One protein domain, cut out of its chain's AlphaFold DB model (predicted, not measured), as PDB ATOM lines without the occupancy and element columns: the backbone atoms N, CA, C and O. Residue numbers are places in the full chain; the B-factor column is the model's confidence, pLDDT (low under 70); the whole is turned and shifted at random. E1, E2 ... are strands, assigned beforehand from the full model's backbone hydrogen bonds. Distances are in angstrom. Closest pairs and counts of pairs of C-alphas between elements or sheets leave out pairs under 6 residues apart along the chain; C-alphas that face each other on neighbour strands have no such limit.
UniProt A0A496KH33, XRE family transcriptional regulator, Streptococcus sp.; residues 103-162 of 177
ATOM      1  N   PRO A 103       8.411  20.277 121.118       90.19
ATOM      2  CA  PRO A 103       8.930  20.401 119.764       90.19
ATOM      3  C   PRO A 103      10.369  20.932 119.776       90.19
ATOM      4  O   PRO A 103      10.675  21.903 120.464       90.19
ATOM      5  N   VAL A 104      11.231  20.315 118.975       88.00
ATOM      6  CA  VAL A 104      12.632  20.684 118.753       88.00
ATOM      7  C   VAL A 104      12.813  20.913 117.248       88.00
ATOM      8  O   VAL A 104      12.633  19.962 116.485       88.00
ATOM      9  N   PRO A 105      13.130  22.140 116.793       87.94
ATOM     10  CA  PRO A 105      13.469  22.394 115.396       87.94
ATOM     11  C   PRO A 105      14.872  21.851 115.098       87.94
ATOM     12  O   PRO A 105      15.849  22.285 115.706       87.94
ATOM     13  N   VAL A 106      14.957  20.898 114.174       87.00
ATOM     14  CA  VAL A 106      16.184  20.221 113.741       87.00
ATOM     15  C   VAL A 106      16.481  20.621 112.302       87.00
ATOM     16  O   VAL A 106      15.568  20.691 111.489       87.00
ATOM     17  N   LEU A 107      17.742  20.903 111.986       85.38
ATOM     18  CA  LEU A 107      18.198  21.217 110.634       85.38
ATOM     19  C   LEU A 107      18.003  19.998 109.718       85.38
ATOM     20  O   LEU A 107      18.551  18.931 109.997       85.38
ATOM     21  N   SER A 108      17.236  20.163 108.640       75.75
ATOM     22  CA  SER A 108      16.851  19.065 107.741       75.75
ATOM     23  C   SER A 108      17.999  18.624 106.832       75.75
ATOM     24  O   SER A 108      18.234  17.432 106.656       75.75
ATOM     25  N   ASP A 109      18.745  19.590 106.293       69.00
ATOM     26  CA  ASP A 109      19.750  19.357 105.244       69.00
ATOM     27  C   ASP A 109      21.192  19.326 105.771       69.00
ATOM     28  O   ASP A 109      22.152  19.260 105.001       69.00
ATOM     29  N   ILE A 110      21.364  19.402 107.094       66.44
ATOM     30  CA  ILE A 110      22.674  19.377 107.745       66.44
ATOM     31  C   ILE A 110      22.730  18.194 108.699       66.44
ATOM     32  O   ILE A 110      22.138  18.214 109.778       66.44
ATOM     33  N   ALA A 111      23.516  17.193 108.315       62.94
ATOM     34  CA  ALA A 111      23.894  16.091 109.180       62.94
ATOM     35  C   ALA A 111      25.315  16.287 109.723       62.94
ATOM     36  O   ALA A 111      26.237  16.693 109.008       62.94
ATOM     37  N   LEU A 112      25.507  15.975 111.003       64.06
ATOM     38  CA  LEU A 112      26.825  15.954 111.624       64.06
ATOM     39  C   LEU A 112      27.563  14.675 111.222       64.06
ATOM     40  O   LEU A 112      27.085  13.567 111.469       64.06
ATOM     41  N   SER A 113      28.759  14.845 110.659       61.22
ATOM     42  CA  SER A 113      29.697  13.768 110.342       61.22
ATOM     43  C   SER A 113      31.122  14.187 110.701       61.22
ATOM     44  O   SER A 113      31.473  15.363 110.632       61.22
ATOM     45  N   ALA A 114      31.966  13.226 111.082       54.81
ATOM     46  CA  ALA A 114      33.350  13.472 111.494       54.81
ATOM     47  C   ALA A 114      34.359  13.549 110.316       54.81
ATOM     48  O   ALA A 114      35.568  13.576 110.549       54.81
ATOM     49  N   GLY A 115      33.888  13.534 109.061       52.78
ATOM     50  CA  GLY A 115      34.707  13.611 107.838       52.78
ATOM     51  C   GLY A 115      34.720  14.993 107.164       52.78
ATOM     52  O   GLY A 115      34.110  15.938 107.652       52.78
ATOM     53  N   LEU A 116      35.402  15.114 106.012       48.19
ATOM     54  CA  LEU A 116      35.365  16.312 105.151       48.19
ATOM     55  C   LEU A 116      33.979  16.433 104.490       48.19
ATOM     56  O   LEU A 116      33.773  15.944 103.382       48.19
ATOM     57  N   GLY A 117      33.021  17.027 105.198       51.16
ATOM     58  CA  GLY A 117      31.718  17.396 104.652       51.16
ATOM     59  C   GLY A 117      31.760  18.787 104.020       51.16
ATOM     60  O   GLY A 117      32.270  19.725 104.629       51.16
ATOM     61  N   GLU A 118      31.216  18.927 102.813       50.09
ATOM     62  CA  GLU A 118      30.912  20.226 102.206       50.09
ATOM     63  C   GLU A 118      29.418  20.507 102.387       50.09
ATOM     64  O   GLU A 118      28.583  19.776 101.859       50.09
ATOM     65  N   ALA A 119      29.076  21.571 103.112       52.16
ATOM     66  CA  ALA A 119      27.724  22.115 103.124       52.16
ATOM     67  C   ALA A 119      27.776  23.515 102.509       52.16
ATOM     68  O   ALA A 119      28.485  24.392 103.002       52.16
ATOM     69  N   GLN A 120      27.060  23.711 101.403       49.44
ATOM     70  CA  GLN A 120      27.018  24.973 100.673       49.44
ATOM     71  C   GLN A 120      25.555  25.320 100.397       49.44
ATOM     72  O   GLN A 120      25.044  25.020  99.324       49.44
ATOM     73  N   PHE A 121      24.879  25.915 101.382       52.41
ATOM     74  CA  PHE A 121      23.497  26.377 101.248       52.41
ATOM     75  C   PHE A 121      23.303  27.677 102.043       52.41
ATOM     76  O   PHE A 121      23.706  27.755 103.203       52.41
ATOM     77  N   ASP A 122      22.730  28.692 101.389       49.47
ATOM     78  CA  ASP A 122      22.483  30.036 101.945       49.47
ATOM     79  C   ASP A 122      21.212  30.102 102.823       49.47
ATOM     80  O   ASP A 122      21.010  31.077 103.545       49.47
ATOM     81  N   GLU A 123      20.363  29.068 102.794       57.94
ATOM     82  CA  GLU A 123      19.136  28.961 103.590       57.94
ATOM     83  C   GLU A 123      19.053  27.565 104.224       57.94
ATOM     84  O   GLU A 123      19.288  26.559 103.556       57.94
ATOM     85  N   TYR A 124      18.745  27.502 105.524       65.56
ATOM     86  CA  TYR A 124      18.605  26.244 106.258       65.56
ATOM     87  C   TYR A 124      17.126  25.903 106.453       65.56
ATOM     88  O   TYR A 124      16.397  26.669 107.090       65.56
ATOM     89  N   GLU A 125      16.685  24.745 105.958       75.94
ATOM     90  CA  GLU A 125      15.376  24.194 106.309       75.94
ATOM     91  C   GLU A 125      15.422  23.488 107.673       75.94
ATOM     92  O   GLU A 125      16.442  22.914 108.070       75.94
ATOM     93  N   THR A 126      14.306  23.547 108.407       82.25
ATOM     94  CA  THR A 126      14.140  22.831 109.679       82.25
ATOM     95  C   THR A 126      12.900  21.954 109.666       82.25
ATOM     96  O   THR A 126      11.865  22.325 109.111       82.25
ATOM     97  N   GLU A 127      12.985  20.820 110.349       87.69
ATOM     98  CA  GLU A 127      11.862  19.948 110.668       87.69
ATOM     99  C   GLU A 127      11.643  19.855 112.182       87.69
ATOM    100  O   GLU A 127      12.556  20.051 112.982       87.69
ATOM    101  N   ILE A 128      10.402  19.588 112.603       89.00
ATOM    102  CA  ILE A 128      10.052  19.506 114.026       89.00
ATOM    103  C   ILE A 128      10.098  18.051 114.478       89.00
ATOM    104  O   ILE A 128       9.260  17.238 114.082       89.00
ATOM    105  N   VAL A 129      11.022  17.759 115.392       90.38
ATOM    106  CA  VAL A 129      11.090  16.491 116.124       90.38
ATOM    107  C   VAL A 129      10.525  16.692 117.530       90.38
ATOM    108  O   VAL A 129      10.565  17.788 118.082       90.38
ATOM    109  N   TYR A 130       9.964  15.642 118.125       89.75
ATOM    110  CA  TYR A 130       9.347  15.710 119.448       89.75
ATOM    111  C   TYR A 130      10.187  14.983 120.497       89.75
ATOM    112  O   TYR A 130      10.513  13.809 120.332       89.75
ATOM    113  N   SER A 131      10.474  15.665 121.607       87.25
ATOM    114  CA  SER A 131      11.129  15.090 122.784       87.25
ATOM    115  C   SER A 131      10.137  14.877 123.928       87.25
ATOM    116  O   SER A 131       9.192  15.645 124.100       87.25
ATOM    117  N   ALA A 132      10.370  13.846 124.741       84.75
ATOM    118  CA  ALA A 132       9.587  13.572 125.949       84.75
ATOM    119  C   ALA A 132       9.905  14.530 127.115       84.75
ATOM    120  O   ALA A 132       9.164  14.571 128.095       84.75
ATOM    121  N   ALA A 133      11.002  15.285 127.025       82.38
ATOM    122  CA  ALA A 133      11.401  16.282 128.009       82.38
ATOM    123  C   ALA A 133      11.794  17.581 127.307       82.38
ATOM    124  O   ALA A 133      12.447  17.546 126.262       82.38
ATOM    125  N   GLU A 134      11.423  18.714 127.897       85.94
ATOM    126  CA  GLU A 134      11.794  20.030 127.387       85.94
ATOM    127  C   GLU A 134      13.314  20.204 127.441       85.94
ATOM    128  O   GLU A 134      13.950  19.886 128.448       85.94
ATOM    129  N   GLN A 135      13.897  20.662 126.337       80.31
ATOM    130  CA  GLN A 135      15.338  20.826 126.189       80.31
ATOM    131  C   GLN A 135      15.662  22.315 126.127       80.31
ATOM    132  O   GLN A 135      15.011  23.062 125.400       80.31
ATOM    133  N   TYR A 136      16.678  22.744 126.872       80.12
ATOM    134  CA  TYR A 136      17.095  24.143 126.943       80.12
ATOM    135  C   TYR A 136      18.601  24.278 126.728       80.12
ATOM    136  O   TYR A 136      19.361  23.340 126.957       80.12
ATOM    137  N   GLY A 137      19.044  25.483 126.359       80.44
ATOM    138  CA  GLY A 137      20.469  25.828 126.323       80.44
ATOM    139  C   GLY A 137      21.225  25.344 125.085       80.44
ATOM    140  O   GLY A 137      22.455  25.321 125.115       80.44
ATOM    141  N   TYR A 138      20.504  24.982 124.023       81.94
ATOM    142  CA  TYR A 138      21.044  24.750 122.688       81.94
ATOM    143  C   TYR A 138      20.608  25.881 121.749       81.94
ATOM    144  O   TYR A 138      19.575  26.511 121.972       81.94
ATOM    145  N   ASP A 139      21.404  26.124 120.715       80.25
ATOM    146  CA  ASP A 139      21.160  27.149 119.698       80.25
ATOM    147  C   ASP A 139      20.668  26.521 118.387       80.25
ATOM    148  O   ASP A 139      19.801  27.080 117.719       80.25
ATOM    149  N   ILE A 140      21.173  25.331 118.039       81.31
ATOM    150  CA  ILE A 140      20.759  24.554 116.861       81.31
ATOM    151  C   ILE A 140      20.655  23.064 117.201       81.31
ATOM    152  O   ILE A 140      21.297  22.586 118.138       81.31
ATOM    153  N   ALA A 141      19.871  22.320 116.427       85.25
ATOM    154  CA  ALA A 141      19.816  20.865 116.502       85.25
ATOM    155  C   ALA A 141      20.030  20.256 115.114       85.25
ATOM    156  O   ALA A 141      19.577  20.825 114.125       85.25
ATOM    157  N   ALA A 142      20.714  19.117 115.034       86.38
ATOM    158  CA  ALA A 142      21.028  18.448 113.770       86.38
ATOM    159  C   ALA A 142      21.017  16.923 113.930       86.38
ATOM    160  O   ALA A 142      21.259  16.405 115.024       86.38
ATOM    161  N   TRP A 143      20.766  16.206 112.837       86.31
ATOM    162  CA  TRP A 143      20.853  14.748 112.818       86.31
ATOM    163  C   TRP A 143      22.301  14.266 112.862       86.31
ATOM    164  O   TRP A 143      23.200  14.870 112.277       86.31
ATOM    165  N   ILE A 144      22.521  13.142 113.532       84.06
ATOM    166  CA  ILE A 144      23.778  12.396 113.488       84.06
ATOM    167  C   ILE A 144      23.666  11.363 112.371       84.06
ATOM    168  O   ILE A 144      22.761  10.525 112.395       84.06
ATOM    169  N   GLU A 145      24.583  11.401 111.405       83.19
ATOM    170  CA  GLU A 145      24.580  10.475 110.272       83.19
ATOM    171  C   GLU A 145      25.867   9.650 110.203       83.19
ATOM    172  O   GLU A 145      26.990  10.152 110.299       83.19
ATOM    173  N   GLY A 146      25.682   8.349 109.990       80.56
ATOM    174  CA  GLY A 146      26.764   7.394 109.824       80.56
ATOM    175  C   GLY A 146      27.325   6.869 111.142       80.56
ATOM    176  O   GLY A 146      26.911   7.225 112.244       80.56
ATOM    177  N   ASP A 147      28.301   5.974 111.014       80.50
ATOM    178  CA  ASP A 147      28.800   5.184 112.141       80.50
ATOM    179  C   ASP A 147      30.082   5.750 112.759       80.50
ATOM    180  O   ASP A 147      30.651   5.151 113.669       80.50
ATOM    181  N   SER A 148      30.561   6.904 112.288       75.25
ATOM    182  CA  SER A 148      31.857   7.438 112.722       75.25
ATOM    183  C   SER A 148      31.877   7.882 114.190       75.25
ATOM    184  O   SER A 148      32.958   8.007 114.761       75.25
ATOM    185  N   MET A 149      30.706   8.128 114.787       76.06
ATOM    186  CA  MET A 149      30.537   8.512 116.195       76.06
ATOM    187  C   MET A 149      30.015   7.355 117.073       76.06
ATOM    188  O   MET A 149      29.827   7.528 118.282       76.06
ATOM    189  N   ASN A 150      29.845   6.153 116.504       71.94
ATOM    190  CA  ASN A 150      29.450   4.964 117.256       71.94
ATOM    191  C   ASN A 150      30.595   4.467 118.164       71.94
ATOM    192  O   ASN A 150      31.764   4.509 117.778       71.94
ATOM    193  N   PRO A 151      30.289   3.932 119.362       80.44
ATOM    194  CA  PRO A 151      28.951   3.672 119.909       80.44
ATOM    195  C   PRO A 151      28.374   4.834 120.737       80.44
ATOM    196  O   PRO A 151      27.301   4.677 121.314       80.44
ATOM    197  N   VAL A 152      29.118   5.936 120.874       80.69
ATOM    198  CA  VAL A 152      28.795   7.036 121.798       80.69
ATOM    199  C   VAL A 152      27.584   7.823 121.309       80.69
ATOM    200  O   VAL A 152      26.716   8.144 122.111       80.69
ATOM    201  N   TYR A 153      27.511   8.064 120.002       80.50
ATOM    202  CA  TYR A 153      26.365   8.671 119.345       80.50
ATOM    203  C   TYR A 153      25.969   7.837 118.135       80.50
ATOM    204  O   TYR A 153      26.826   7.464 117.327       80.50
ATOM    205  N   LYS A 154      24.681   7.525 118.021       83.50
ATOM    206  CA  LYS A 154      24.174   6.617 116.992       83.50
ATOM    207  C   LYS A 154      23.619   7.391 115.810       83.50
ATOM    208  O   LYS A 154      22.987   8.432 115.970       83.50
ATOM    209  N   SER A 155      23.795   6.823 114.618       84.25
ATOM    210  CA  SER A 155      23.124   7.324 113.420       84.25
ATOM    211  C   SER A 155      21.609   7.372 113.649       84.25
ATOM    212  O   SER A 155      21.018   6.392 114.108       84.25
ATOM    213  N   GLY A 156      20.988   8.501 113.309       84.31
ATOM    214  CA  GLY A 156      19.566   8.763 113.537       84.31
ATOM    215  C   GLY A 156      19.230   9.346 114.914       84.31
ATOM    216  O   GLY A 156      18.054   9.461 115.240       84.31
ATOM    217  N   GLU A 157      20.217   9.710 115.735       86.69
ATOM    218  CA  GLU A 157      19.998  10.543 116.926       86.69
ATOM    219  C   GLU A 157      20.037  12.040 116.567       86.69
ATOM    220  O   GLU A 157      20.638  12.438 115.568       86.69
ATOM    221  N   VAL A 158      19.394  12.877 117.390       86.12
ATOM    222  CA  VAL A 158      19.431  14.343 117.262       86.12
ATOM    223  C   VAL A 158      20.443  14.899 118.258       86.12
ATOM    224  O   VAL A 158      20.299  14.716 119.467       86.12
ATOM    225  N   ALA A 159      21.444  15.614 117.755       84.75
ATOM    226  CA  ALA A 159      22.380  16.367 118.575       84.75
ATOM    227  C   ALA A 159      21.841  17.777 118.832       84.75
ATOM    228  O   ALA A 159      21.477  18.487 117.896       84.75
ATOM    229  N   LEU A 160      21.844  18.200 120.096       85.06
ATOM    230  CA  LEU A 160      21.565  19.578 120.498       85.06
ATOM    231  C   LEU A 160      22.894  20.313 120.684       85.06
ATOM    232  O   LEU A 160      23.735  19.887 121.475       85.06
ATOM    233  N   ILE A 161      23.100  21.401 119.950       78.81
ATOM    234  CA  ILE A 161      24.382  22.102 119.875       78.81
ATOM    235  C   ILE A 161      24.211  23.526 120.372       78.81
ATOM    236  O   ILE A 161      23.314  24.252 119.946       78.81
ATOM    237  N   ARG A 162      25.126  23.950 121.238       76.62
ATOM    238  CA  ARG A 162      25.252  25.339 121.662       76.62
ATOM    239  C   ARG A 162      26.366  26.013 120.860       76.62
ATOM    240  O   ARG A 162      27.529  25.630 120.976       76.62
TER     241      ARG A 162
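This is residues 103 to 162 of the 177 residues of the protein "XRE family transcriptional regulator" of Streptococcus sp. (UniProt A0A496KH33). One strongly twisted sheet is built of two hairpins, E1 with E2 and E3 with E4, joined side by side through E1 and E3; long loops, residues 113 to 125 and 145 to 157, swing away from it. The printed part has 60 residues, under half of them in four named strands, E1 to E4 along the chain, with no named helix: all strand. The mixed sheet runs E2 E1 E3 E4. It is compact, radius of gyration of the C-alphas 11.9 A, and flat, spanning 33 by 32 by 17 A.

Look first at E1, residues 103 to 112, which bends by 96 degrees at residue 109. Its residues 103 to 107 pair antiparallel with E2, residues 126 to 131, at 125 degrees; N 104 and O 129 are 2.8 A apart. Its residues 107 to 112 pair parallel with E3, residues 140 to 144, at 57 degrees; N 107 and O 141 are 2.8 A apart. E4, residues 158 to 161, is antiparallel to E3, with N 159 and O 142 2.8 A apart. E2 and E4 are apart.

Find C-alpha 103 at (8.930, 20.401, 119.764); E1 runs 20.2 A from there. E2 is 15.5 A long, E3 13.0 A, and E4 9.6 A, ending at C-alpha 161, (24.382, 22.102, 119.875).

The farthest C-alphas, Leu 116 and Ala 132, are 33.2 A apart. The printed part has no cut; the links E1 to E2 and E3 to E4 are long. Residues 109 to 124 have pLDDT under 70.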